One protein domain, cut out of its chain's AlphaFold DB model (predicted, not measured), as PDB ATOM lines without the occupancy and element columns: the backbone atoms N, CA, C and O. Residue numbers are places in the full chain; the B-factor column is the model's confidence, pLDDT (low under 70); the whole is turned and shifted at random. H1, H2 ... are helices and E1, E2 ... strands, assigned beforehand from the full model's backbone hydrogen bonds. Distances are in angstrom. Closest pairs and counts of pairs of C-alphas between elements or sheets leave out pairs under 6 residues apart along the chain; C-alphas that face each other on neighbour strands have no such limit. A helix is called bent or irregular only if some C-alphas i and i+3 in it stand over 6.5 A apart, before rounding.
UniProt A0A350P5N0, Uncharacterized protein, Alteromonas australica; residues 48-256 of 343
ATOM      1  N   GLU A  48     121.673  73.830 118.589       87.75
ATOM      2  CA  GLU A  48     122.439  72.608 118.871       87.75
ATOM      3  C   GLU A  48     123.923  72.789 118.486       87.75
ATOM      4  O   GLU A  48     124.498  71.997 117.736       87.75
ATOM      5  N   ILE A  49     124.562  73.849 119.002       88.81
ATOM      6  CA  ILE A  49     125.901  74.308 118.583       88.81
ATOM      7  C   ILE A  49     126.938  73.180 118.635       88.81
ATOM      8  O   ILE A  49     127.757  73.057 117.725       88.81
ATOM      9  N   GLU A  50     126.904  72.337 119.671       92.06
ATOM     10  CA  GLU A  50     127.852  71.225 119.815       92.06
ATOM     11  C   GLU A  50     127.729  70.225 118.657       92.06
ATOM     12  O   GLU A  50     128.731  69.825 118.063       92.06
ATOM     13  N   LYS A  51     126.498  69.884 118.270       92.38
ATOM     14  CA  LYS A  51     126.212  68.959 117.172       92.38
ATOM     15  C   LYS A  51     126.597  69.547 115.819       92.38
ATOM     16  O   LYS A  51     127.218  68.848 115.020       92.38
ATOM     17  N   GLU A  52     126.293  70.820 115.574       91.69
ATOM     18  CA  GLU A  52     126.694  71.492 114.330       91.69
ATOM     19  C   GLU A  52     128.217  71.639 114.227       91.69
ATOM     20  O   GLU A  52     128.793  71.435 113.159       91.69
ATOM     21  N   THR A  53     128.902  71.887 115.346       94.44
ATOM     22  CA  THR A  53     130.373  71.916 115.396       94.44
ATOM     23  C   THR A  53     130.961  70.534 115.076       94.44
ATOM     24  O   THR A  53     131.901  70.429 114.290       94.44
ATOM     25  N   ILE A  54     130.378  69.453 115.606       94.94
ATOM     26  CA  ILE A  54     130.788  68.074 115.282       94.94
ATOM     27  C   ILE A  54     130.531  67.748 113.802       94.94
ATOM     28  O   ILE A  54     131.409  67.212 113.128       94.94
ATOM     29  N   ARG A  55     129.366  68.113 113.259       94.94
ATOM     30  CA  ARG A  55     129.053  67.922 111.834       94.94
ATOM     31  C   ARG A  55     130.044  68.667 110.937       94.94
ATOM     32  O   ARG A  55     130.519  68.112 109.945       94.94
ATOM     33  N   ALA A  56     130.374  69.908 111.291       96.75
ATOM     34  CA  ALA A  56     131.358  70.705 110.572       96.75
ATOM     35  C   ALA A  56     132.755  70.067 110.623       96.75
ATOM     36  O   ALA A  56     133.427  70.000 109.598       96.75
ATOM     37  N   ARG A  57     133.172  69.518 111.770       97.94
ATOM     38  CA  ARG A  57     134.437  68.777 111.905       97.94
ATOM     39  C   ARG A  57     134.537  67.617 110.921       97.94
ATOM     40  O   ARG A  57     135.584  67.431 110.300       97.94
ATOM     41  N   ASP A  58     133.466  66.842 110.788       97.69
ATOM     42  CA  ASP A  58     133.440  65.675 109.905       97.69
ATOM     43  C   ASP A  58     133.517  66.099 108.432       97.69
ATOM     44  O   ASP A  58     134.276  65.520 107.652       97.69
ATOM     45  N   PHE A  59     132.814  67.174 108.062       97.88
ATOM     46  CA  PHE A  59     132.951  67.785 106.741       97.88
ATOM     47  C   PHE A  59     134.387  68.258 106.470       97.88
ATOM     48  O   PHE A  59     134.937  67.968 105.407       97.88
ATOM     49  N   LEU A  60     135.020  68.948 107.425       98.38
ATOM     50  CA  LEU A  60     136.400  69.425 107.291       98.38
ATOM     51  C   LEU A  60     137.368  68.248 107.100       98.38
ATOM     52  O   LEU A  60     138.217  68.290 106.209       98.38
ATOM     53  N   ALA A  61     137.196  67.157 107.851       98.06
ATOM     54  CA  ALA A  61     137.988  65.938 107.683       98.06
ATOM     55  C   ALA A  61     137.873  65.360 106.264       98.06
ATOM     56  O   ALA A  61     138.881  64.980 105.656       98.06
ATOM     57  N   MET A  62     136.653  65.320 105.718       98.00
ATOM     58  CA  MET A  62     136.400  64.876 104.347       98.00
ATOM     59  C   MET A  62     137.028  65.814 103.313       98.00
ATOM     60  O   MET A  62     137.644  65.338 102.359       98.00
ATOM     61  N   HIS A  63     136.917  67.131 103.513       97.62
ATOM     62  CA  HIS A  63     137.533  68.136 102.645       97.62
ATOM     63  C   HIS A  63     139.049  67.938 102.573       97.62
ATOM     64  O   HIS A  63     139.595  67.770 101.484       97.62
ATOM     65  N   PHE A  64     139.724  67.863 103.722       97.81
ATOM     66  CA  PHE A  64     141.170  67.641 103.782       97.81
ATOM     67  C   PHE A  64     141.589  66.300 103.172       97.81
ATOM     68  O   PHE A  64     142.540  66.248 102.389       97.81
ATOM     69  N   SER A  65     140.816  65.240 103.419       97.25
ATOM     70  CA  SER A  65     141.037  63.939 102.780       97.25
ATOM     71  C   SER A  65     140.950  64.024 101.252       97.25
ATOM     72  O   SER A  65     141.748  63.391 100.558       97.25
ATOM     73  N   SER A  66     140.020  64.822 100.716       97.00
ATOM     74  CA  SER A  66     139.825  64.982  99.267       97.00
ATOM     75  C   SER A  66     140.992  65.680  98.560       97.00
ATOM     76  O   SER A  66     141.249  65.395  97.393       97.00
ATOM     77  N   ILE A  67     141.747  66.517  99.282       95.94
ATOM     78  CA  ILE A  67     142.967  67.175  98.785       95.94
ATOM     79  C   ILE A  67     144.250  66.417  99.166       95.94
ATOM     80  O   ILE A  67     145.352  66.937  99.021       95.94
ATOM     81  N   GLY A  68     144.128  65.172  99.642       97.06
ATOM     82  CA  GLY A  68     145.262  64.288  99.930       97.06
ATOM     83  C   GLY A  68     145.886  64.452 101.318       97.06
ATOM     84  O   GLY A  68     146.906  63.821 101.598       97.06
ATOM     85  N   ILE A  69     145.283  65.247 102.204       95.69
ATOM     86  CA  ILE A  69     145.735  65.413 103.589       95.69
ATOM     87  C   ILE A  69     145.041  64.370 104.466       95.69
ATOM     88  O   ILE A  69     143.818  64.327 104.558       95.69
ATOM     89  N   ARG A  70     145.837  63.525 105.127       93.69
ATOM     90  CA  ARG A  70     145.357  62.569 106.131       93.69
ATOM     91  C   ARG A  70     145.856  62.987 107.505       93.69
ATOM     92  O   ARG A  70     147.051  63.220 107.675       93.69
ATOM     93  N   HIS A  71     144.955  63.025 108.473       93.75
ATOM     94  CA  HIS A  71     145.238  63.355 109.866       93.75
ATOM     95  C   HIS A  71     144.249  62.631 110.785       93.75
ATOM     96  O   HIS A  71     143.219  62.123 110.334       93.75
ATOM     97  N   GLU A  72     144.588  62.548 112.069       94.25
ATOM     98  CA  GLU A  72     143.684  62.030 113.098       94.25
ATOM     99  C   GLU A  72     142.507  63.002 113.262       94.25
ATOM    100  O   GLU A  72     142.704  64.215 113.347       94.25
ATOM    101  N   LEU A  73     141.275  62.483 113.269       96.94
ATOM    102  CA  LEU A  73     140.083  63.308 113.467       96.94
ATOM    103  C   LEU A  73     140.132  63.911 114.881       96.94
ATOM    104  O   LEU A  73     140.115  63.135 115.839       96.94
ATOM    105  N   PRO A  74     140.180  65.247 115.043       97.25
ATOM    106  CA  PRO A  74     140.336  65.839 116.364       97.25
ATOM    107  C   PRO A  74     139.092  65.605 117.228       97.25
ATOM    108  O   PRO A  74     137.949  65.697 116.759       97.25
ATOM    109  N   GLU A  75     139.300  65.346 118.516       97.81
ATOM    110  CA  GLU A  75     138.219  65.447 119.492       97.81
ATOM    111  C   GLU A  75     137.840  66.918 119.704       97.81
ATOM    112  O   GLU A  75     138.672  67.820 119.572       97.81
ATOM    113  N   ILE A  76     136.558  67.164 119.989       98.31
ATOM    114  CA  ILE A  76     136.038  68.502 120.279       98.31
ATOM    115  C   ILE A  76     135.512  68.508 121.703       98.31
ATOM    116  O   ILE A  76     134.598  67.753 122.038       98.31
ATOM    117  N   PHE A  77     136.075  69.386 122.523       98.25
ATOM    118  CA  PHE A  77     135.737  69.507 123.931       98.25
ATOM    119  C   PHE A  77     135.007  70.818 124.186       98.25
ATOM    120  O   PHE A  77     135.510  71.889 123.863       98.25
ATOM    121  N   PHE A  78     133.848  70.756 124.833       96.88
ATOM    122  CA  PHE A  78     133.149  71.939 125.331       96.88
ATOM    123  C   PHE A  78     133.404  72.065 126.831       96.88
ATOM    124  O   PHE A  78     132.920  71.262 127.630       96.88
ATOM    125  N   VAL A  79     134.179  73.074 127.222       97.06
ATOM    126  CA  VAL A  79     134.678  73.245 128.591       97.06
ATOM    127  C   VAL A  79     134.248  74.581 129.188       97.06
ATOM    128  O   VAL A  79     134.030  75.558 128.476       97.06
ATOM    129  N   GLU A  80     134.121  74.645 130.514       96.38
ATOM    130  CA  GLU A  80     133.875  75.919 131.211       96.38
ATOM    131  C   GLU A  80     135.134  76.796 131.220       96.38
ATOM    132  O   GLU A  80     135.074  77.996 130.958       96.38
ATOM    133  N   ASN A  81     136.288  76.172 131.466       96.00
ATOM    134  CA  ASN A  81     137.610  76.786 131.414       96.00
ATOM    135  C   ASN A  81     138.535  75.890 130.591       96.00
ATOM    136  O   ASN A  81     138.393  74.668 130.627       96.00
ATOM    137  N   PHE A  82     139.489  76.490 129.879       96.38
ATOM    138  CA  PHE A  82     140.550  75.716 129.241       96.38
ATOM    139  C   PHE A  82     141.401  74.993 130.294       96.38
ATOM    140  O   PHE A  82     141.410  75.426 131.449       96.38
ATOM    141  N   PRO A  83     142.108  73.916 129.922       95.19
ATOM    142  CA  PRO A  83     143.109  73.298 130.783       95.19
ATOM    143  C   PRO A  83     144.226  74.282 131.176       95.19
ATOM    144  O   PRO A  83     144.513  75.245 130.457       95.19
ATOM    145  N   ALA A  84     144.868  74.036 132.319       92.06
ATOM    146  CA  ALA A  84     146.063  74.771 132.727       92.06
ATOM    147  C   ALA A  84     147.181  74.600 131.684       92.06
ATOM    148  O   ALA A  84     147.333  73.488 131.186       92.06
ATOM    149  N   PRO A  85     147.974  75.644 131.366       92.00
ATOM    150  CA  PRO A  85     148.053  76.955 132.029       92.00
ATOM    151  C   PRO A  85     147.165  78.054 131.403       92.00
ATOM    152  O   PRO A  85     147.356  79.242 131.679       92.00
ATOM    153  N   LEU A  86     146.235  77.695 130.513       90.75
ATOM    154  CA  LEU A  86     145.484  78.644 129.685       90.75
ATOM    155  C   LEU A  86     144.078  78.952 130.217       90.75
ATOM    156  O   LEU A  86     143.270  79.540 129.493       90.75
ATOM    157  N   GLU A  87     143.757  78.637 131.477       92.00
ATOM    158  CA  GLU A  87     142.383  78.734 132.001       92.00
ATOM    159  C   GLU A  87     141.792  80.144 131.840       92.00
ATOM    160  O   GLU A  87     140.613  80.313 131.510       92.00
ATOM    161  N   LYS A  88     142.641  81.164 132.024       84.94
ATOM    162  CA  LYS A  88     142.291  82.594 131.965       84.94
ATOM    163  C   LYS A  88     142.387  83.208 130.568       84.94
ATOM    164  O   LYS A  88     142.223  84.418 130.431       84.94
ATOM    165  N   SER A  89     142.679  82.410 129.546       86.00
ATOM    166  CA  SER A  89     142.832  82.907 128.182       86.00
ATOM    167  C   SER A  89     141.568  83.617 127.679       86.00
ATOM    168  O   SER A  89     140.449  83.245 128.030       86.00
ATOM    169  N   GLY A  90     141.722  84.649 126.849       85.19
ATOM    170  CA  GLY A  90     140.600  85.360 126.226       85.19
ATOM    171  C   GLY A  90     140.009  84.653 125.002       85.19
ATOM    172  O   GLY A  90     139.024  85.139 124.454       85.19
ATOM    173  N   HIS A  91     140.605  83.541 124.560       88.56
ATOM    174  CA  HIS A  91     140.198  82.845 123.340       88.56
ATOM    175  C   HIS A  91     138.828  82.158 123.476       88.56
ATOM    176  O   HIS A  91     138.400  81.773 124.567       88.56
ATOM    177  N   VAL A  92     138.132  82.022 122.343       91.94
ATOM    178  CA  VAL A  92     136.858  81.285 122.239       91.94
ATOM    179  C   VAL A  92     137.119  79.788 122.108       91.94
ATOM    180  O   VAL A  92     136.422  78.989 122.738       91.94
ATOM    181  N   ALA A  93     138.137  79.429 121.327       95.94
ATOM    182  CA  ALA A  93     138.635  78.075 121.193       95.94
ATOM    183  C   ALA A  93     140.167  78.055 121.158       95.94
ATOM    184  O   ALA A  93     140.777  79.097 120.927       95.94
ATOM    185  N   ILE A  94     140.750  76.892 121.450       95.00
ATOM    186  CA  ILE A  94     142.190  76.624 121.376       95.00
ATOM    187  C   ILE A  94     142.384  75.185 120.896       95.00
ATOM    188  O   ILE A  94     141.742  74.265 121.417       95.00
ATOM    189  N   THR A  95     143.277  74.993 119.934       95.88
ATOM    190  CA  THR A  95     143.784  73.676 119.543       95.88
ATOM    191  C   THR A  95     144.975  73.290 120.411       95.88
ATOM    192  O   THR A  95     145.959  74.022 120.451       95.88
ATOM    193  N   PHE A  96     144.897  72.131 121.064       93.81
ATOM    194  CA  PHE A  96     146.024  71.502 121.755       93.81
ATOM    195  C   PHE A  96     146.528  70.301 120.958       93.81
ATOM    196  O   PHE A  96     145.733  69.560 120.365       93.81
ATOM    197  N   ASP A  97     147.839  70.092 120.956       91.75
ATOM    198  CA  ASP A  97     148.497  69.029 120.205       91.75
ATOM    199  C   ASP A  97     149.269  68.033 121.091       91.75
ATOM    200  O   ASP A  97     149.166  68.016 122.318       91.75
ATOM    201  N   LYS A  98     150.026  67.132 120.453       91.50
ATOM    202  CA  LYS A  98     150.815  66.108 121.157       91.50
ATOM    203  C   LYS A  98     151.973  66.705 121.962       91.50
ATOM    204  O   LYS A  98     152.460  66.052 122.882       91.50
ATOM    205  N   SER A  99     152.441  67.908 121.630       86.81
ATOM    206  CA  SER A  99     153.434  68.616 122.433       86.81
ATOM    207  C   SER A  99     152.820  69.116 123.740       86.81
ATOM    208  O   SER A  99     153.405  68.867 124.796       86.81
ATOM    209  N   ASP A 100     151.597  69.653 123.697       89.94
ATOM    210  CA  ASP A 100     150.848  70.059 124.892       89.94
ATOM    211  C   ASP A 100     150.520  68.868 125.803       89.94
ATOM    212  O   ASP A 100     150.586  68.970 127.031       89.94
ATOM    213  N   GLU A 101     150.216  67.707 125.219       93.44
ATOM    214  CA  GLU A 101     150.027  66.469 125.980       93.44
ATOM    215  C   GLU A 101     151.295  66.079 126.745       93.44
ATOM    216  O   GLU A 101     151.237  65.755 127.933       93.44
ATOM    217  N   ARG A 102     152.459  66.143 126.090       91.81
ATOM    218  CA  ARG A 102     153.744  65.805 126.715       91.81
ATOM    219  C   ARG A 102     154.152  66.803 127.795       91.81
ATOM    220  O   ARG A 102     154.732  66.386 128.796       91.81
ATOM    221  N   GLU A 103     153.904  68.092 127.580       91.06
ATOM    222  CA  GLU A 103     154.359  69.157 128.478       91.06
ATOM    223  C   GLU A 103     153.401  69.382 129.655       91.06
ATOM    224  O   GLU A 103     153.841  69.528 130.798       91.06
ATOM    225  N   PHE A 104     152.094  69.356 129.396       92.06
ATOM    226  CA  PHE A 104     151.063  69.757 130.355       92.06
ATOM    227  C   PHE A 104     150.062  68.644 130.692       92.06
ATOM    228  O   PHE A 104     149.229  68.826 131.581       92.06
ATOM    229  N   GLY A 105     150.125  67.485 130.025       95.00
ATOM    230  CA  GLY A 105     149.171  66.389 130.228       95.00
ATOM    231  C   GLY A 105     147.776  66.686 129.670       95.00
ATOM    232  O   GLY A 105     146.791  66.136 130.164       95.00
ATOM    233  N   ILE A 106     147.677  67.585 128.686       95.62
ATOM    234  CA  ILE A 106     146.416  67.984 128.056       95.62
ATOM    235  C   ILE A 106     146.117  67.044 126.890       95.62
ATOM    236  O   ILE A 106     146.949  66.867 126.009       95.62
ATOM    237  N   THR A 107     144.923  66.455 126.855       97.00
ATOM    238  CA  THR A 107     144.507  65.614 125.726       97.00
ATOM    239  C   THR A 107     144.463  66.435 124.425       97.00
ATOM    240  O   THR A 107     143.827  67.489 124.410       97.00
ATOM    241  N   PRO A 108     145.086  65.977 123.322       96.62
ATOM    242  CA  PRO A 108     145.040  66.689 122.047       96.62
ATOM    243  C   PRO A 108     143.611  66.838 121.508       96.62
ATOM    244  O   PRO A 108     142.809  65.905 121.565       96.62
ATOM    245  N   GLY A 109     143.293  67.998 120.935       97.69
ATOM    246  CA  GLY A 109     141.971  68.283 120.378       97.69
ATOM    247  C   GLY A 109     141.654  69.772 120.317       97.69
ATOM    248  O   GLY A 109     142.493  70.618 120.619       97.69
ATOM    249  N   ILE A 110     140.423  70.100 119.925       98.44
ATOM    250  CA  ILE A 110     139.944  71.483 119.839       98.44
ATOM    251  C   ILE A 110     139.002  71.750 121.011       98.44
ATOM    252  O   ILE A 110     137.944  71.132 121.137       98.44
ATOM    253  N   TYR A 111     139.375  72.690 121.869       98.31
ATOM    254  CA  TYR A 111     138.612  73.044 123.059       98.31
ATOM    255  C   TYR A 111     137.836  74.325 122.800       98.31
ATOM    256  O   TYR A 111     138.428  75.329 122.431       98.31
ATOM    257  N   PHE A 112     136.532  74.319 123.054       97.62
ATOM    258  CA  PHE A 112     135.651  75.482 123.019       97.62
ATOM    259  C   PHE A 112     135.221  75.868 124.427       97.62
ATOM    260  O   PHE A 112     134.769  75.026 125.209       97.62
ATOM    261  N   ARG A 113     135.257  77.165 124.734       95.44
ATOM    262  CA  ARG A 113     134.673  77.674 125.975       95.44
ATOM    263  C   ARG A 113     133.152  77.780 125.845       95.44
ATOM    264  O   ARG A 113     132.655  78.606 125.078       95.44
ATOM    265  N   LYS A 114     132.403  77.016 126.647       93.31
ATOM    266  CA  LYS A 114     130.928  76.916 126.591       93.31
ATOM    267  C   LYS A 114     130.225  78.270 126.563       93.31
ATOM    268  O   LYS A 114     129.441  78.538 125.655       93.31
ATOM    269  N   ASN A 115     130.566  79.169 127.488       90.31
ATOM    270  CA  ASN A 115     129.939  80.494 127.595       90.31
ATOM    271  C   ASN A 115     130.224  81.440 126.404       90.31
ATOM    272  O   ASN A 115     129.567  82.476 126.253       90.31
ATOM    273  N   SER A 116     131.182  81.082 125.548       89.12
ATOM    274  CA  SER A 116     131.624  81.859 124.389       89.12
ATOM    275  C   SER A 116     131.167  81.246 123.064       89.12
ATOM    276  O   SER A 116     131.316  81.878 122.022       89.12
ATOM    277  N   THR A 117     130.563  80.052 123.093       89.31
ATOM    278  CA  THR A 117     130.020  79.413 121.893       89.31
ATOM    279  C   THR A 117     128.816  80.173 121.350       89.31
ATOM    280  O   THR A 117     127.965  80.651 122.105       89.31
ATOM    281  N   ARG A 118     128.753  80.335 120.031       88.62
ATOM    282  CA  ARG A 118     127.668  81.031 119.339       88.62
ATOM    283  C   ARG A 118     127.375  80.308 118.025       88.62
ATOM    284  O   ARG A 118     128.326  79.856 117.380       88.62
ATOM    285  N   PRO A 119     126.105  80.253 117.591       85.38
ATOM    286  CA  PRO A 119     125.760  79.789 116.254       85.38
ATOM    287  C   PRO A 119     126.627  80.447 115.185       85.38
ATOM    288  O   PRO A 119     126.913  81.644 115.281       85.38
ATOM    289  N   TYR A 120     127.039  79.671 114.181       89.19
ATOM    290  CA  TYR A 120     127.920  80.071 113.076       89.19
ATOM    291  C   TYR A 120     129.337  80.486 113.481       89.19
ATOM    292  O   TYR A 120     130.291  79.966 112.918       89.19
ATOM    293  N   LEU A 121     129.518  81.359 114.474       91.38
ATOM    294  CA  LEU A 121     130.842  81.813 114.908       91.38
ATOM    295  C   LEU A 121     131.658  80.680 115.529       91.38
ATOM    296  O   LEU A 121     132.853  80.610 115.284       91.38
ATOM    297  N   SER A 122     131.033  79.751 116.259       94.12
ATOM    298  CA  SER A 122     131.731  78.554 116.741       94.12
ATOM    299  C   SER A 122     132.222  77.672 115.595       94.12
ATOM    300  O   SER A 122     133.329  77.153 115.668       94.12
ATOM    301  N   VAL A 123     131.453  77.553 114.510       95.94
ATOM    302  CA  VAL A 123     131.864  76.795 113.318       95.94
ATOM    303  C   VAL A 123     132.924  77.557 112.511       95.94
ATOM    304  O   VAL A 123     133.850  76.946 111.988       95.94
ATOM    305  N   LEU A 124     132.844  78.889 112.455       95.69
ATOM    306  CA  LEU A 124     133.875  79.748 111.868       95.69
ATOM    307  C   LEU A 124     135.207  79.565 112.607       95.69
ATOM    308  O   LEU A 124     136.226  79.286 111.984       95.69
ATOM    309  N   THR A 125     135.174  79.649 113.941       96.00
ATOM    310  CA  THR A 125     136.323  79.380 114.809       96.00
ATOM    311  C   THR A 125     136.801  77.940 114.663       96.00
ATOM    312  O   THR A 125     138.000  77.720 114.597       96.00
ATOM    313  N   LEU A 126     135.910  76.955 114.521       98.06
ATOM    314  CA  LEU A 126     136.333  75.587 114.220       98.06
ATOM    315  C   LEU A 126     137.140  75.533 112.921       98.06
ATOM    316  O   LEU A 126     138.182  74.895 112.904       98.06
ATOM    317  N   CYS A 127     136.686  76.189 111.851       98.25
ATOM    318  CA  CYS A 127     137.407  76.192 110.575       98.25
ATOM    319  C   CYS A 127     138.807  76.809 110.705       98.25
ATOM    320  O   CYS A 127     139.724  76.340 110.036       98.25
ATOM    321  N   HIS A 128     138.963  77.816 111.569       97.69
ATOM    322  CA  HIS A 128     140.253  78.394 111.942       97.69
ATOM    323  C   HIS A 128     141.138  77.363 112.657       97.69
ATOM    324  O   HIS A 128     142.191  76.984 112.151       97.69
ATOM    325  N   GLU A 129     140.659  76.841 113.787       97.81
ATOM    326  CA  GLU A 129     141.376  75.881 114.636       97.81
ATOM    327  C   GLU A 129     141.753  74.593 113.891       97.81
ATOM    328  O   GLU A 129     142.816  74.006 114.094       97.81
ATOM    329  N   TYR A 130     140.919  74.168 112.944       98.38
ATOM    330  CA  TYR A 130     141.179  72.978 112.144       98.38
ATOM    331  C   TYR A 130     142.431  73.110 111.265       98.38
ATOM    332  O   TYR A 130     143.078  72.104 110.968       98.38
ATOM    333  N   ILE A 131     142.810  74.330 110.862       98.00
ATOM    334  CA  ILE A 131     144.069  74.560 110.140       98.00
ATOM    335  C   ILE A 131     145.266  74.205 111.021       98.00
ATOM    336  O   ILE A 131     146.179  73.522 110.549       98.00
ATOM    337  N   HIS A 132     145.227  74.573 112.303       95.69
ATOM    338  CA  HIS A 132     146.266  74.203 113.262       95.69
ATOM    339  C   HIS A 132     146.317  72.692 113.468       95.69
ATOM    340  O   HIS A 132     147.399  72.119 113.410       95.69
ATOM    341  N   VAL A 133     145.169  72.008 113.587       96.00
ATOM    342  CA  VAL A 133     145.131  70.530 113.643       96.00
ATOM    343  C   VAL A 133     145.823  69.906 112.432       96.00
ATOM    344  O   VAL A 133     146.629  68.985 112.571       96.00
ATOM    345  N   VAL A 134     145.528  70.415 111.235       96.44
ATOM    346  CA  VAL A 134     146.134  69.922 109.997       96.44
ATOM    347  C   VAL A 134     147.646  70.121 110.016       96.44
ATOM    348  O   VAL A 134     148.369  69.203 109.632       96.44
ATOM    349  N   LEU A 135     148.150  71.266 110.471       93.31
ATOM    350  CA  LEU A 135     149.590  71.534 110.541       93.31
ATOM    351  C   LEU A 135     150.292  70.763 111.672       93.31
ATOM    352  O   LEU A 135     151.394  70.263 111.453       93.31
ATOM    353  N   ASN A 136     149.620  70.546 112.806       91.31
ATOM    354  CA  ASN A 136     150.105  69.777 113.961       91.31
ATOM    355  C   ASN A 136     150.344  68.288 113.670       91.31
ATOM    356  O   ASN A 136     150.953  67.588 114.477       91.31
ATOM    357  N   ARG A 137     149.912  67.772 112.509       90.06
ATOM    358  CA  ARG A 137     150.237  66.394 112.097       90.06
ATOM    359  C   ARG A 137     151.735  66.176 111.866       90.06
ATOM    360  O   ARG A 137     152.194  65.035 111.867       90.06
ATOM    361  N   PHE A 138     152.476  67.256 111.632       82.12
ATOM    362  CA  PHE A 138     153.928  67.257 111.610       82.12
ATOM    363  C   PHE A 138     154.397  67.637 113.015       82.12
ATOM    364  O   PHE A 138     154.488  68.814 113.343       82.12
ATOM    365  N   ASP A 139     154.620  66.637 113.868       72.00
ATOM    366  CA  ASP A 139     155.147  66.824 115.229       72.00
ATOM    367  C   ASP A 139     156.625  67.247 115.154       72.00
ATOM    368  O   ASP A 139     157.533  66.433 115.317       72.00
ATOM    369  N   ASP A 140     156.867  68.510 114.796       72.00
ATOM    370  CA  ASP A 140     158.203  69.083 114.603       72.00
ATOM    371  C   ASP A 140     158.623  70.047 115.725       72.00
ATOM    372  O   ASP A 140     159.736  70.574 115.706       72.00
ATOM    373  N   GLY A 141     157.756  70.249 116.725       65.38
ATOM    374  CA  GLY A 141     157.999  71.132 117.867       65.38
ATOM    375  C   GLY A 141     158.122  72.614 117.499       65.38
ATOM    376  O   GLY A 141     158.593  73.404 118.319       65.38
ATOM    377  N   SER A 142     157.747  73.002 116.276       66.38
ATOM    378  CA  SER A 142     157.745  74.401 115.862       66.38
ATOM    379  C   SER A 142     156.467  75.110 116.312       66.38
ATOM    380  O   SER A 142     155.369  74.559 116.278       66.38
ATOM    381  N   ILE A 143     156.629  76.351 116.775       69.56
ATOM    382  CA  ILE A 143     155.528  77.204 117.231       69.56
ATOM    383  C   ILE A 143     154.834  77.809 116.004       69.56
ATOM    384  O   ILE A 143     155.497  78.133 115.015       69.56
ATOM    385  N   GLY A 144     153.514  77.993 116.091       70.50
ATOM    386  CA  GLY A 144     152.722  78.683 115.073       70.50
ATOM    387  C   GLY A 144     153.319  80.036 114.670       70.50
ATOM    388  O   GLY A 144     153.902  80.763 115.481       70.50
ATOM    389  N   THR A 145     153.194  80.366 113.389       84.25
ATOM    390  CA  THR A 145     153.806  81.556 112.779       84.25
ATOM    391  C   THR A 145     152.739  82.541 112.283       84.25
ATOM    392  O   THR A 145     151.591  82.146 112.066       84.25
ATOM    393  N   PRO A 146     153.079  83.823 112.058       89.31
ATOM    394  CA  PRO A 146     152.173  84.794 111.446       89.31
ATOM    395  C   PRO A 146     151.484  84.301 110.169       89.31
ATOM    396  O   PRO A 146     150.299  84.568 109.968       89.31
ATOM    397  N   LEU A 147     152.195  83.583 109.294       91.81
ATOM    398  CA  LEU A 147     151.583  83.061 108.077       91.81
ATOM    399  C   LEU A 147     150.577  81.946 108.381       91.81
ATOM    400  O   LEU A 147     149.534  81.909 107.737       91.81
ATOM    401  N   GLU A 148     150.843  81.079 109.361       95.06
ATOM    402  CA  GLU A 148     149.909  80.025 109.792       95.06
ATOM    403  C   GLU A 148     148.554  80.612 110.207       95.06
ATOM    404  O   GLU A 148     147.522  80.215 109.664       95.06
ATOM    405  N   GLU A 149     148.564  81.640 111.054       93.19
ATOM    406  CA  GLU A 149     147.358  82.374 111.459       93.19
ATOM    407  C   GLU A 149     146.662  83.051 110.265       93.19
ATOM    408  O   GLU A 149     145.434  83.082 110.157       93.19
ATOM    409  N   GLY A 150     147.438  83.586 109.318       94.62
ATOM    410  CA  GLY A 150     146.908  84.176 108.090       94.62
ATOM    411  C   GLY A 150     146.186  83.159 107.202       94.62
ATOM    412  O   GLY A 150     145.136  83.469 106.630       94.62
ATOM    413  N   ILE A 151     146.719  81.936 107.112       97.25
ATOM    414  CA  ILE A 151     146.090  80.809 106.413       97.25
ATOM    415  C   ILE A 151     144.838  80.354 107.167       97.25
ATOM    416  O   ILE A 151     143.801  80.154 106.535       97.25
ATOM    417  N   ALA A 152     144.893  80.250 108.498       97.25
ATOM    418  CA  ALA A 152     143.738  79.928 109.335       97.25
ATOM    419  C   ALA A 152     142.578  80.913 109.121       97.25
ATOM    420  O   ALA A 152     141.423  80.511 108.982       97.25
ATOM    421  N   VAL A 153     142.891  82.197 108.948       94.81
ATOM    422  CA  VAL A 153     141.904  83.226 108.617       94.81
ATOM    423  C   VAL A 153     141.385  83.111 107.181       94.81
ATOM    424  O   VAL A 153     140.180  83.014 106.966       94.81
ATOM    425  N   LEU A 154     142.251  83.161 106.165       95.75
ATOM    426  CA  LEU A 154     141.766  83.200 104.784       95.75
ATOM    427  C   LEU A 154     141.215  81.839 104.353       95.75
ATOM    428  O   LEU A 154     140.073  81.730 103.916       95.75
ATOM    429  N   TYR A 155     142.007  80.784 104.481       97.56
ATOM    430  CA  TYR A 155     141.597  79.461 104.037       97.56
ATOM    431  C   TYR A 155     140.593  78.829 105.014       97.56
ATOM    432  O   TYR A 155     139.567  78.320 104.576       97.56
ATOM    433  N   GLY A 156     140.819  78.915 106.328       97.94
ATOM    434  CA  GLY A 156     139.880  78.393 107.328       97.94
ATOM    435  C   GLY A 156     138.575  79.196 107.398       97.94
ATOM    436  O   GLY A 156     137.521  78.720 106.969       97.94
ATOM    437  N   GLU A 157     138.628  80.422 107.924       95.62
ATOM    438  CA  GLU A 157     137.420  81.218 108.198       95.62
ATOM    439  C   GLU A 157     136.676  81.668 106.932       95.62
ATOM    440  O   GLU A 157     135.446  81.690 106.933       95.62
ATOM    441  N   LEU A 158     137.367  82.038 105.846       94.62
ATOM    442  CA  LEU A 158     136.675  82.491 104.628       94.62
ATOM    443  C   LEU A 158     136.358  81.339 103.674       94.62
ATOM    444  O   LEU A 158     135.207  81.163 103.278       94.62
ATOM    445  N   TYR A 159     137.354  80.542 103.283       97.19
ATOM    446  CA  TYR A 159     137.129  79.504 102.277       97.19
ATOM    447  C   TYR A 159     136.356  78.300 102.828       97.19
ATOM    448  O   TYR A 159     135.261  78.026 102.333       97.19
ATOM    449  N   LEU A 160     136.862  77.596 103.848       97.69
ATOM    450  CA  LEU A 160     136.229  76.364 104.340       97.69
ATOM    451  C   LEU A 160     134.837  76.622 104.917       97.69
ATOM    452  O   LEU A 160     133.898  75.882 104.619       97.69
ATOM    453  N   PHE A 161     134.664  77.713 105.659       96.94
ATOM    454  CA  PHE A 161     133.348  78.089 106.170       96.94
ATOM    455  C   PHE A 161     132.341  78.373 105.042       96.94
ATOM    456  O   PHE A 161     131.184  77.968 105.134       96.94
ATOM    457  N   SER A 162     132.772  78.996 103.934       95.81
ATOM    458  CA  SER A 162     131.897  79.210 102.768       95.81
ATOM    459  C   SER A 162     131.475  77.915 102.065       95.81
ATOM    460  O   SER A 162     130.507  77.931 101.311       95.81
ATOM    461  N   LYS A 163     132.187  76.799 102.293       95.94
ATOM    462  CA  LYS A 163     131.810  75.471 101.783       95.94
ATOM    463  C   LYS A 163     130.791  74.759 102.668       95.94
ATOM    464  O   LYS A 163     130.040  73.935 102.159       95.94
ATOM    465  N   LEU A 164     130.784  75.062 103.965       93.81
ATOM    466  CA  LEU A 164     129.774  74.577 104.910       93.81
ATOM    467  C   LEU A 164     128.449  75.327 104.760       93.81
ATOM    468  O   LEU A 164     127.385  74.735 104.920       93.81
ATOM    469  N   PHE A 165     128.534  76.618 104.446       90.50
ATOM    470  CA  PHE A 165     127.393  77.508 104.288       90.50
ATOM    471  C   PHE A 165     127.443  78.177 102.908       90.50
ATOM    472  O   PHE A 165     127.434  77.498 101.884       90.50
ATOM    473  N   ASP A 166     127.520  79.507 102.867       88.62
ATOM    474  CA  ASP A 166     127.689  80.287 101.651       88.62
ATOM    475  C   ASP A 166     128.697  81.432 101.858       88.62
ATOM    476  O   ASP A 166     129.081  81.785 102.980       88.62
ATOM    477  N   SER A 167     129.151  82.031 100.756       86.00
ATOM    478  CA  SER A 167     130.163  83.091 100.779       86.00
ATOM    479  C   SER A 167     129.695  84.384 101.453       86.00
ATOM    480  O   SER A 167     130.519  85.092 102.032       86.00
ATOM    481  N   ASN A 168     128.401  84.713 101.389       83.31
ATOM    482  CA  ASN A 168     127.865  85.924 102.013       83.31
ATOM    483  C   ASN A 168     127.803  85.760 103.529       83.31
ATOM    484  O   ASN A 168     128.212  86.673 104.254       83.31
ATOM    485  N   LEU A 169     127.342  84.601 104.013       85.19
ATOM    486  CA  LEU A 169     127.351  84.296 105.439       85.19
ATOM    487  C   LEU A 169     128.782  84.229 105.969       85.19
ATOM    488  O   LEU A 169     129.051  84.812 107.013       85.19
ATOM    489  N   SER A 170     129.714  83.619 105.231       88.62
ATOM    490  CA  SER A 170     131.138  83.607 105.590       88.62
ATOM    491  C   SER A 170     131.707  85.012 105.770       88.62
ATOM    492  O   SER A 170     132.232  85.341 106.835       88.62
ATOM    493  N   LEU A 171     131.529  85.885 104.776       85.50
ATOM    494  CA  LEU A 171     132.032  87.254 104.840       85.50
ATOM    495  C   LEU A 171     131.376  88.058 105.968       85.50
ATOM    496  O   LEU A 171     132.030  88.871 106.625       85.50
ATOM    497  N   THR A 172     130.085  87.823 106.206       83.00
ATOM    498  CA  THR A 172     129.321  88.472 107.277       83.00
ATOM    499  C   THR A 172     129.779  87.998 108.650       83.00
ATOM    500  O   THR A 172     130.030  88.834 109.516       83.00
ATOM    501  N   ALA A 173     129.939  86.688 108.844       86.06
ATOM    502  CA  ALA A 173     130.416  86.082 110.081       86.06
ATOM    503  C   ALA A 173     131.850  86.524 110.387       86.06
ATOM    504  O   ALA A 173     132.118  86.960 111.504       86.06
ATOM    505  N   TYR A 174     132.734  86.524 109.384       85.56
ATOM    506  CA  TYR A 174     134.085  87.070 109.490       85.56
ATOM    507  C   TYR A 174     134.065  88.539 109.918       85.56
ATOM    508  O   TYR A 174     134.655  88.913 110.932       85.56
ATOM    509  N   SER A 175     133.323  89.380 109.189       80.25
ATOM    510  CA  SER A 175     133.209  90.809 109.496       80.25
ATOM    511  C   SER A 175     132.658  91.030 110.904       80.25
ATOM    512  O   SER A 175     133.164  91.864 111.649       80.25
ATOM    513  N   PHE A 176     131.639  90.267 111.303       79.69
ATOM    514  CA  PHE A 176     131.064  90.344 112.639       79.69
ATOM    515  C   PHE A 176     132.071  89.923 113.710       79.69
ATOM    516  O   PHE A 176     132.241  90.660 114.677       79.69
ATOM    517  N   ASN A 177     132.777  88.805 113.520       79.00
ATOM    518  CA  ASN A 177     133.794  88.319 114.452       79.00
ATOM    519  C   ASN A 177     134.896  89.362 114.678       79.00
ATOM    520  O   ASN A 177     135.359  89.525 115.801       79.00
ATOM    521  N   ARG A 178     135.263  90.120 113.637       74.31
ATOM    522  CA  ARG A 178     136.256  91.205 113.709       74.31
ATOM    523  C   ARG A 178     135.742  92.491 114.337       74.31
ATOM    524  O   ARG A 178     136.499  93.201 114.984       74.31
ATOM    525  N   ILE A 179     134.472  92.815 114.118       67.81
ATOM    526  CA  ILE A 179     133.895  94.103 114.518       67.81
ATOM    527  C   ILE A 179     133.269  94.042 115.923       67.81
ATOM    528  O   ILE A 179     133.300  95.030 116.657       67.81
ATOM    529  N   ALA A 180     132.658  92.916 116.302       64.12
ATOM    530  CA  ALA A 180     131.920  92.772 117.561       64.12
ATOM    531  C   ALA A 180     132.842  92.630 118.784       64.12
ATOM    532  O   ALA A 180     132.476  92.998 119.902       64.12
ATOM    533  N   THR A 181     134.052  92.129 118.575       59.66
ATOM    534  CA  THR A 181     135.071  91.910 119.601       59.66
ATOM    535  C   THR A 181     135.868  93.203 119.817       59.66
ATOM    536  O   THR A 181     136.930  93.441 119.250       59.66
ATOM    537  N   ARG A 182     135.318  94.114 120.631       52.41
ATOM    538  CA  ARG A 182     135.956  95.404 120.957       52.41
ATOM    539  C   ARG A 182     137.416  95.226 121.410       52.41
ATOM    540  O   ARG A 182     137.660  94.533 122.389       52.41
ATOM    541  N   ASN A 183     138.343  95.958 120.781       49.59
ATOM    542  CA  ASN A 183     139.662  96.344 121.317       49.59
ATOM    543  C   ASN A 183     140.510  95.231 121.974       49.59
ATOM    544  O   ASN A 183     141.302  95.502 122.880       49.59
ATOM    545  N   ILE A 184     140.415  93.985 121.507       56.66
ATOM    546  CA  ILE A 184     141.411  92.974 121.865       56.66
ATOM    547  C   ILE A 184     142.605  93.211 120.944       56.66
ATOM    548  O   ILE A 184     142.527  92.919 119.755       56.66
ATOM    549  N   LYS A 185     143.714  93.729 121.488       53.62
ATOM    550  CA  LYS A 185     144.963  94.018 120.746       53.62
ATOM    551  C   LYS A 185     145.442  92.864 119.845       53.62
ATOM    552  O   LYS A 185     146.178  93.106 118.898       53.62
ATOM    553  N   GLY A 186     145.030  91.625 120.128       60.44
ATOM    554  CA  GLY A 186     145.331  90.453 119.305       60.44
ATOM    555  C   GLY A 186     144.655  90.451 117.931       60.44
ATOM    556  O   GLY A 186     145.263  90.000 116.970       60.44
ATOM    557  N   LEU A 187     143.442  90.991 117.781       65.38
ATOM    558  CA  LEU A 187     142.686  90.890 116.521       65.38
ATOM    559  C   LEU A 187     143.286  91.704 115.374       65.38
ATOM    560  O   LEU A 187     143.131  91.323 114.212       65.38
ATOM    561  N   ASP A 188     144.001  92.783 115.697       71.31
ATOM    562  CA  ASP A 188     144.767  93.552 114.715       71.31
ATOM    563  C   ASP A 188     145.895  92.710 114.113       71.31
ATOM    564  O   ASP A 188     146.106  92.747 112.901       71.31
ATOM    565  N   ALA A 189     146.568  91.904 114.942       78.44
ATOM    566  CA  ALA A 189     147.625  91.011 114.481       78.44
ATOM    567  C   ALA A 189     147.067  90.009 113.467       78.44
ATOM    568  O   ALA A 189     147.606  89.884 112.377       78.44
ATOM    569  N   TYR A 190     145.907  89.412 113.747       83.94
ATOM    570  CA  TYR A 190     145.249  88.497 112.815       83.94
ATOM    571  C   TYR A 190     144.864  89.138 111.467       83.94
ATOM    572  O   TYR A 190     144.787  88.434 110.463       83.94
ATOM    573  N   LEU A 191     144.562  90.442 111.418       83.19
ATOM    574  CA  LEU A 191     144.326  91.133 110.141       83.19
ATOM    575  C   LEU A 191     145.638  91.315 109.374       83.19
ATOM    576  O   LEU A 191     145.681  91.117 108.160       83.19
ATOM    577  N   ASP A 192     146.708  91.676 110.076       84.75
ATOM    578  CA  ASP A 192     148.033  91.814 109.479       84.75
ATOM    579  C   ASP A 192     148.582  90.437 109.024       84.75
ATOM    580  O   ASP A 192     149.177  90.338 107.953       84.75
ATOM    581  N   TYR A 193     148.251  89.350 109.727       89.25
ATOM    582  CA  TYR A 193     148.505  87.961 109.319       89.25
ATOM    583  C   TYR A 193     147.693  87.557 108.083       89.25
ATOM    584  O   TYR A 193     148.236  87.012 107.124       89.25
ATOM    585  N   ALA A 194     146.403  87.899 108.031       91.31
ATOM    586  CA  ALA A 194     145.590  87.680 106.835       91.31
ATOM    587  C   ALA A 194     146.137  88.457 105.622       91.31
ATOM    588  O   ALA A 194     146.141  87.948 104.503       91.31
ATOM    589  N   ARG A 195     146.660  89.674 105.829       88.06
ATOM    590  CA  ARG A 195     147.355  90.446 104.784       88.06
ATOM    591  C   ARG A 195     148.655  89.789 104.342       88.06
ATOM    592  O   ARG A 195     148.939  89.812 103.149       88.06
ATOM    593  N   LEU A 196     149.407  89.190 105.263       87.69
ATOM    594  CA  LEU A 196     150.594  88.402 104.930       87.69
ATOM    595  C   LEU A 196     150.235  87.187 104.058       87.69
ATOM    596  O   LEU A 196     150.973  86.871 103.131       87.69
ATOM    597  N   ALA A 197     149.085  86.552 104.296       93.88
ATOM    598  CA  ALA A 197     148.601  85.418 103.507       93.88
ATOM    599  C   ALA A 197     147.948  85.811 102.163       93.88
ATOM    600  O   ALA A 197     147.872  84.987 101.251       93.88
ATOM    601  N   LEU A 198     147.489  87.058 101.996       91.00
ATOM    602  CA  LEU A 198     146.780  87.514 100.792       91.00
ATOM    603  C   LEU A 198     147.554  87.299  99.472       91.00
ATOM    604  O   LEU A 198     146.927  86.856  98.507       91.00
ATOM    605  N   PRO A 199     148.875  87.557  99.373       88.81
ATOM    606  CA  PRO A 199     149.630  87.295  98.150       88.81
ATOM    607  C   PRO A 199     149.546  85.839  97.678       88.81
ATOM    608  O   PRO A 199     149.578  85.595  96.475       88.81
ATOM    609  N   LEU A 200     149.387  84.877  98.598       90.62
ATOM    610  CA  LEU A 200     149.169  83.474  98.244       90.62
ATOM    611  C   LEU A 200     147.824  83.302  97.531       90.62
ATOM    612  O   LEU A 200     147.797  82.768  96.422       90.62
ATOM    613  N   ALA A 201     146.743  83.849  98.094       91.06
ATOM    614  CA  ALA A 201     145.420  83.825  97.465       91.06
ATOM    615  C   ALA A 201     145.434  84.478  96.071       91.06
ATOM    616  O   ALA A 201     144.879  83.936  95.119       91.06
ATOM    617  N   LEU A 202     146.121  85.615  95.928       86.88
ATOM    618  CA  LEU A 202     146.255  86.322  94.650       86.88
ATOM    619  C   LEU A 202     147.080  85.556  93.605       86.88
ATOM    620  O   LEU A 202     146.933  85.812  92.414       86.88
ATOM    621  N   SER A 203     147.963  84.651  94.033       86.25
ATOM    622  CA  SER A 203     148.843  83.900  93.131       86.25
ATOM    623  C   SER A 203     148.208  82.640  92.536       86.25
ATOM    624  O   SER A 203     148.692  82.146  91.520       86.25
ATOM    625  N   GLY A 204     147.147  82.105  93.149       85.56
ATOM    626  CA  GLY A 204     146.569  80.833  92.708       85.56
ATOM    627  C   GLY A 204     145.296  80.391  93.428       85.56
ATOM    628  O   GLY A 204     145.028  79.191  93.483       85.56
ATOM    629  N   GLY A 205     144.537  81.320  94.014       90.38
ATOM    630  CA  GLY A 205     143.323  81.003  94.764       90.38
ATOM    631  C   GLY A 205     143.632  80.151  95.994       90.38
ATOM    632  O   GLY A 205     144.440  80.531  96.840       90.38
ATOM    633  N   THR A 206     142.990  78.990  96.108       93.88
ATOM    634  CA  THR A 206     143.155  78.097  97.265       93.88
ATOM    635  C   THR A 206     144.397  77.216  97.200       93.88
ATOM    636  O   THR A 206     144.920  76.797  98.232       93.88
ATOM    637  N   ARG A 207     144.905  76.959  95.993       93.12
ATOM    638  CA  ARG A 207     145.949  75.962  95.746       93.12
ATOM    639  C   ARG A 207     147.253  76.211  96.521       93.12
ATOM    640  O   ARG A 207     147.764  75.254  97.098       93.12
ATOM    641  N   PRO A 208     147.799  77.441  96.611       92.75
ATOM    642  CA  PRO A 208     149.017  77.676  97.391       92.75
ATOM    643  C   PRO A 208     148.854  77.342  98.880       92.75
ATOM    644  O   PRO A 208     149.793  76.856  99.507       92.75
ATOM    645  N   PHE A 209     147.658  77.553  99.444       95.69
ATOM    646  CA  PHE A 209     147.358  77.150 100.819       95.69
ATOM    647  C   PHE A 209     147.361  75.631 100.955       95.69
ATOM    648  O   PHE A 209     147.999  75.105 101.859       95.69
ATOM    649  N   GLU A 210     146.710  74.921 100.036       95.75
ATOM    650  CA  GLU A 210     146.667  73.455 100.019       95.75
ATOM    651  C   GLU A 210     148.072  72.841  99.896       95.75
ATOM    652  O   GLU A 210     148.391  71.900 100.617       95.75
ATOM    653  N   GLU A 211     148.946  73.405  99.055       93.94
ATOM    654  CA  GLU A 211     150.340  72.961  98.898       93.94
ATOM    655  C   GLU A 211     151.169  73.151 100.180       93.94
ATOM    656  O   GLU A 211     151.932  72.257 100.565       93.94
ATOM    657  N   ILE A 212     151.006  74.287 100.872       94.56
ATOM    658  CA  ILE A 212     151.629  74.525 102.184       94.56
ATOM    659  C   ILE A 212     151.076  73.532 103.204       94.56
ATOM    660  O   ILE A 212     151.849  72.850 103.877       94.56
ATOM    661  N   LEU A 213     149.751  73.402 103.281       95.62
ATOM    662  CA  LEU A 213     149.094  72.511 104.225       95.62
ATOM    663  C   LEU A 213     149.511  71.066 103.989       95.62
ATOM    664  O   LEU A 213     149.735  70.381 104.973       95.62
ATOM    665  N   LEU A 214     149.691  70.612 102.744       94.75
ATOM    666  CA  LEU A 214     150.202  69.282 102.383       94.75
ATOM    667  C   LEU A 214     151.649  69.048 102.831       94.75
ATOM    668  O   LEU A 214     151.984  67.926 103.209       94.75
ATOM    669  N   SER A 215     152.474  70.091 102.806       91.69
ATOM    670  CA  SER A 215     153.921  70.006 103.047       91.69
ATOM    671  C   SER A 215     154.323  70.253 104.505       91.69
ATOM    672  O   SER A 215     155.413  69.857 104.906       91.69
ATOM    673  N   GLY A 216     153.461  70.896 105.298       89.81
ATOM    674  CA  GLY A 216     153.701  71.156 106.717       89.81
ATOM    675  C   GLY A 216     154.471  72.438 107.015       89.81
ATOM    676  O   GLY A 216     154.663  73.300 106.152       89.81
ATOM    677  N   ARG A 217     154.894  72.573 108.277       87.69
ATOM    678  CA  ARG A 217     155.428  73.827 108.823       87.69
ATOM    679  C   ARG A 217     156.783  74.238 108.257       87.69
ATOM    680  O   ARG A 217     157.028  75.432 108.129       87.69
ATOM    681  N   GLU A 218     157.618  73.303 107.805       88.06
ATOM    682  CA  GLU A 218     158.869  73.657 107.117       88.06
ATOM    683  C   GLU A 218     158.591  74.490 105.853       88.06
ATOM    684  O   GLU A 218     159.149  75.574 105.661       88.06
ATOM    685  N   ARG A 219     157.670  74.020 105.001       90.25
ATOM    686  CA  ARG A 219     157.266  74.739 103.785       90.25
ATOM    687  C   ARG A 219     156.559  76.048 104.112       90.25
ATOM    688  O   ARG A 219     156.715  77.023 103.372       90.25
ATOM    689  N   LEU A 220     155.796  76.075 105.200       90.19
ATOM    690  CA  LEU A 220     155.153  77.279 105.706       90.19
ATOM    691  C   LEU A 220     156.202  78.332 106.088       90.19
ATOM    692  O   LEU A 220     156.150  79.441 105.565       90.19
ATOM    693  N   GLY A 221     157.209  77.966 106.885       87.88
ATOM    694  CA  GLY A 221     158.304  78.856 107.277       87.88
ATOM    695  C   GLY A 221     159.119  79.367 106.083       87.88
ATOM    696  O   GLY A 221     159.438  80.554 106.014       87.88
ATOM    697  N   GLN A 222     159.389  78.511 105.089       90.19
ATOM    698  CA  GLN A 222     160.015  78.936 103.826       90.19
ATOM    699  C   GLN A 222     159.146  79.950 103.068       90.19
ATOM    700  O   GLN A 222     159.654  80.942 102.544       90.19
ATOM    701  N   SER A 223     157.836  79.703 102.994       90.50
ATOM    702  CA  SER A 223     156.889  80.585 102.305       90.50
ATOM    703  C   SER A 223     156.783  81.934 103.012       90.50
ATOM    704  O   SER A 223     156.823  82.969 102.354       90.50
ATOM    705  N   GLU A 224     156.737  81.933 104.342       89.25
ATOM    706  CA  GLU A 224     156.745  83.149 105.147       89.25
ATOM    707  C   GLU A 224     158.035  83.955 104.944       89.25
ATOM    708  O   GLU A 224     157.972  85.146 104.638       89.25
ATOM    709  N   ALA A 225     159.206  83.315 105.026       86.06
ATOM    710  CA  ALA A 225     160.491  83.980 104.795       86.06
ATOM    711  C   ALA A 225     160.576  84.613 103.394       86.06
ATOM    712  O   ALA A 225     161.074  85.731 103.241       86.06
ATOM    713  N   ASN A 226     160.047  83.929 102.376       85.94
ATOM    714  CA  ASN A 226     159.971  84.457 101.016       85.94
ATOM    715  C   ASN A 226     159.060  85.688 100.930       85.94
ATOM    716  O   ASN A 226     159.458  86.692 100.340       85.94
ATOM    717  N   LEU A 227     157.881  85.654 101.557       83.62
ATOM    718  CA  LEU A 227     156.959  86.793 101.586       83.62
ATOM    719  C   LEU A 227     157.592  88.015 102.267       83.62
ATOM    720  O   LEU A 227     157.528  89.114 101.717       83.62
ATOM    721  N   TRP A 228     158.285  87.825 103.395       80.00
ATOM    722  CA  TRP A 228     159.026  88.901 104.065       80.00
ATOM    723  C   TRP A 228     160.165  89.474 103.212       80.00
ATOM    724  O   TRP A 228     160.452  90.669 103.282       80.00
ATOM    725  N   ALA A 229     160.787  88.648 102.370       81.88
ATOM    726  CA  ALA A 229     161.807  89.070 101.413       81.88
ATOM    727  C   ALA A 229     161.232  89.696 100.124       81.88
ATOM    728  O   ALA A 229     161.996  90.027  99.219       81.88
ATOM    729  N   ASN A 230     159.906  89.877 100.019       80.12
ATOM    730  CA  ASN A 230     159.195  90.277  98.795       80.12
ATOM    731  C   ASN A 230     159.413  89.316  97.607       80.12
ATOM    732  O   ASN A 230     159.319  89.710  96.442       80.12
ATOM    733  N   HIS A 231     159.697  88.045  97.889       81.94
ATOM    734  CA  HIS A 231     159.759  86.972  96.905       81.94
ATOM    735  C   HIS A 231     158.405  86.265  96.835       81.94
ATOM    736  O   HIS A 231     158.087  85.394  97.642       81.94
ATOM    737  N   PHE A 232     157.592  86.640  95.852       76.50
ATOM    738  CA  PHE A 232     156.273  86.046  95.655       76.50
ATOM    739  C   PHE A 232     156.361  84.781  94.783       76.50
ATOM    740  O   PHE A 232     157.130  84.766  93.819       76.50
ATOM    741  N   PRO A 233     155.582  83.725  95.088       60.06
ATOM    742  CA  PRO A 233     155.691  82.424  94.420       60.06
ATOM    743  C   PRO A 233     155.432  82.480  92.906       60.06
ATOM    744  O   PRO A 233     156.019  81.692  92.168       60.06
ATOM    745  N   HIS A 234     154.630  83.440  92.427       63.56
ATOM    746  CA  HIS A 234     154.349  83.676  91.007       63.56
ATOM    747  C   HIS A 234     154.144  85.172  90.720       63.56
ATOM    748  O   HIS A 234     153.968  85.969  91.644       63.56
ATOM    749  N   GLN A 235     154.123  85.564  89.436       60.22
ATOM    750  CA  GLN A 235     153.564  86.867  89.062       60.22
ATOM    751  C   GLN A 235     152.125  86.926  89.577       60.22
ATOM    752  O   GLN A 235     151.304  86.088  89.205       60.22
ATOM    753  N   LEU A 236     151.844  87.905  90.439       58.44
ATOM    754  CA  LEU A 236     150.504  88.198  90.941       58.44
ATOM    755  C   LEU A 236     149.618  88.546  89.740       58.44
ATOM    756  O   LEU A 236     149.611  89.678  89.260       58.44
ATOM    757  N   THR A 237     148.933  87.545  89.199       52.81
ATOM    758  CA  THR A 237     148.080  87.663  88.019       52.81
ATOM    759  C   THR A 237     146.642  87.589  88.493       52.81
ATOM    760  O   THR A 237     145.989  86.557  88.434       52.81
ATOM    761  N   TYR A 238     146.152  88.710  89.020       55.31
ATOM    762  CA  TYR A 238     144.721  88.883  89.220       55.31
ATOM    763  C   TYR A 238     144.119  89.364  87.898       55.31
ATOM    764  O   TYR A 238     144.268  90.531  87.536       55.31
ATOM    765  N   ASP A 239     143.473  88.466  87.159       52.47
ATOM    766  CA  ASP A 239     142.793  88.793  85.899       52.47
ATOM    767  C   ASP A 239     141.369  89.349  86.106       52.47
ATOM    768  O   ASP A 239     140.688  89.701  85.144       52.47
ATOM    769  N   GLY A 240     140.925  89.472  87.363       52.16
ATOM    770  CA  GLY A 240     139.606  89.989  87.720       52.16
ATOM    771  C   GLY A 240     138.451  89.014  87.507       52.16
ATOM    772  O   GLY A 240     137.335  89.330  87.928       52.16
ATOM    773  N   ASN A 241     138.695  87.839  86.922       46.97
ATOM    774  CA  ASN A 241     137.653  86.904  86.524       46.97
ATOM    775  C   ASN A 241     137.608  85.678  87.462       46.97
ATOM    776  O   ASN A 241     138.360  84.722  87.347       46.97
ATOM    777  N   ASP A 242     136.617  85.712  88.356       53.88
ATOM    778  CA  ASP A 242     135.851  84.549  88.839       53.88
ATOM    779  C   ASP A 242     136.236  83.677  90.041       53.88
ATOM    780  O   ASP A 242     135.452  82.784  90.365       53.88
ATOM    781  N   ASP A 243     137.247  83.998  90.851       79.75
ATOM    782  CA  ASP A 243     137.327  83.361  92.178       79.75
ATOM    783  C   ASP A 243     136.598  84.184  93.261       79.75
ATOM    784  O   ASP A 243     137.072  85.225  93.735       79.75
ATOM    785  N   SER A 244     135.415  83.709  93.676       84.31
ATOM    786  CA  SER A 244     134.652  84.294  94.786       84.31
ATOM    787  C   SER A 244     135.446  84.339  96.091       84.31
ATOM    788  O   SER A 244     135.278  85.284  96.859       84.31
ATOM    789  N   PHE A 245     136.323  83.361  96.334       90.62
ATOM    790  CA  PHE A 245     137.180  83.342  97.512       90.62
ATOM    791  C   PHE A 245     138.215  84.469  97.461       90.62
ATOM    792  O   PHE A 245     138.336  85.215  98.430       90.62
ATOM    793  N   VAL A 246     138.895  84.670  96.325       88.44
ATOM    794  CA  VAL A 246     139.885  85.753  96.177       88.44
ATOM    795  C   VAL A 246     139.231  87.122  96.364       88.44
ATOM    796  O   VAL A 246     139.776  87.971  97.068       88.44
ATOM    797  N   ARG A 247     138.024  87.331  95.821       85.75
ATOM    798  CA  ARG A 247     137.261  88.569  96.057       85.75
ATOM    799  C   ARG A 247     136.944  88.774  97.539       85.75
ATOM    800  O   ARG A 247     137.157  89.874  98.051       85.75
ATOM    801  N   SER A 248     136.489  87.732  98.236       87.06
ATOM    802  CA  SER A 248     136.243  87.780  99.682       87.06
ATOM    803  C   SER A 248     137.522  88.030 100.483       87.06
ATOM    804  O   SER A 248     137.487  88.795 101.440       87.06
ATOM    805  N   ALA A 249     138.659  87.460 100.079       89.19
ATOM    806  CA  ALA A 249     139.954  87.667 100.724       89.19
ATOM    807  C   ALA A 249     140.463  89.106 100.548       89.19
ATOM    808  O   ALA A 249     140.874  89.736 101.525       89.19
ATOM    809  N   ILE A 250     140.385  89.665  99.332       85.00
ATOM    810  CA  ILE A 250     140.698  91.080  99.070       85.00
ATOM    811  C   ILE A 250     139.789  91.966  99.916       85.00
ATOM    812  O   ILE A 250     140.272  92.875 100.590       85.00
ATOM    813  N   PHE A 251     138.484  91.682  99.925       81.12
ATOM    814  CA  PHE A 251     137.529  92.421 100.738       81.12
ATOM    815  C   PHE A 251     137.923  92.379 102.224       81.12
ATOM    816  O   PHE A 251     138.115  93.420 102.851       81.12
ATOM    817  N   ALA A 252     138.111  91.179 102.771       81.44
ATOM    818  CA  ALA A 252     138.401  90.951 104.179       81.44
ATOM    819  C   ALA A 252     139.669  91.675 104.657       81.44
ATOM    820  O   ALA A 252     139.712  92.173 105.776       81.44
ATOM    821  N   THR A 253     140.686  91.767 103.800       81.50
ATOM    822  CA  THR A 253     142.006  92.323 104.141       81.50
ATOM    823  C   THR A 253     142.148  93.815 103.828       81.50
ATOM    824  O   THR A 253     142.917  94.524 104.495       81.50
ATOM    825  N   SER A 254     141.413  94.301 102.824       70.25
ATOM    826  CA  SER A 254     141.516  95.676 102.311       70.25
ATOM    827  C   SER A 254     140.439  96.598 102.875       70.25
ATOM    828  O   SER A 254     140.694  97.780 103.086       70.25
ATOM    829  N   VAL A 255     139.232  96.073 103.102       61.06
ATOM    830  CA  VAL A 255     138.045  96.874 103.433       61.06
ATOM    831  C   VAL A 255     137.788  96.952 104.931       61.06
ATOM    832  O   VAL A 255     137.349  97.987 105.438       61.06
ATOM    833  N   LEU A 256     138.096  95.883 105.664       61.56
ATOM    834  CA  LEU A 256     137.995  95.871 107.120       61.56
ATOM    835  C   LEU A 256     139.210  96.599 107.709       61.56
ATOM    836  O   LEU A 256     140.158  96.008 108.218       61.56
TER     837      LEU A 256
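What this domain is: This is residues 48 to 256 of the 343 residues of an uncharacterized protein of Alteromonas australica (UniProt A0A350P5N0). A small three-stranded sheet forms a wall at one end of a body of crossed helices; H3 packs on it, and H4, in the middle of the body, crosses H3 on the side away from the sheet. H5, H6, H8 and H9 pack round H4, while H1 runs past H3 and the E1 edge of the sheet. The printed part has 209 residues with nine named helices and three named strands, in the order H1, E1, E2, H2, E3, then H3 to H9. The sheet runs E1, E3, E2 and is mixed, and the class is mostly helix. The whole is compact, with a radius of gyration of the C-alphas of 16.4 A, and rounded, spanning 47 by 35 by 35 A.

Where its parts are: The strands are E1, residues 76 to 79, E3, residues 109 to 113, and E2, residues 93 to 96. H1, residues 49 to 66, is 25.6 A long and begins at C-alpha 49 (125.901, 74.308, 118.583). H2 is residues 98 to 104, and H3, residues 121 to 135, is 21.8 A long. H4, residues 146 to 164, is 25.5 A long, with a kink of 27 degrees near residue 157. H5 is residues 167 to 180. H6, residues 185 to 204, is 31.0 A long, with a kink of 31 degrees near residue 197; it is only just irregular, C-alphas 196 and 199 being 6.9 A apart. H7 is residues 207 to 215, H8 217 to 228, and H9 244 to 254, ending at C-alpha 254 (141.516, 95.676, 102.311).

How they stand to each other: E1 and E3 are parallel, with N 77 and O 110 2.9 A apart; E3 and E2 are antiparallel, with N 94 and O 111 3.0 A apart. H3 is on the sheet at a height of 8.9 A, over E3 and E2. H2 is not on the sheet and touches no helix. H1 touches H3, the closest C-alphas being those of Thr 53 and Val 123, 5.5 A. The hub H4 touches six helices, among them H3 (His 128 and Ala 152, closest C-alphas, 4.6 A) and H6 (Gly 150 and Ala 194, closest C-alphas, 3.9 A). H7 touches H6 only at the corner, with closest C-alphas Leu 200 and Pro 208 at 5.9 A. Every O i to N i+4 pair is within hydrogen-bond range in H1, H2, H5, H7, H8 and H9; the counts are 9 of 11 in H3, 14 of 15 in H4 and 12 of 16 in H6.

The domain as a whole: The C-alphas farthest apart, of Gly 105 and Asp 239, are 50.1 A apart. The printed part has no cut, and the links E1 to E2 and H8 to H9 are long. The mean pLDDT of the printed part is 87.2; residues 141 to 143, 179 to 187, 233 to 242 and 255 to 256 are under 70.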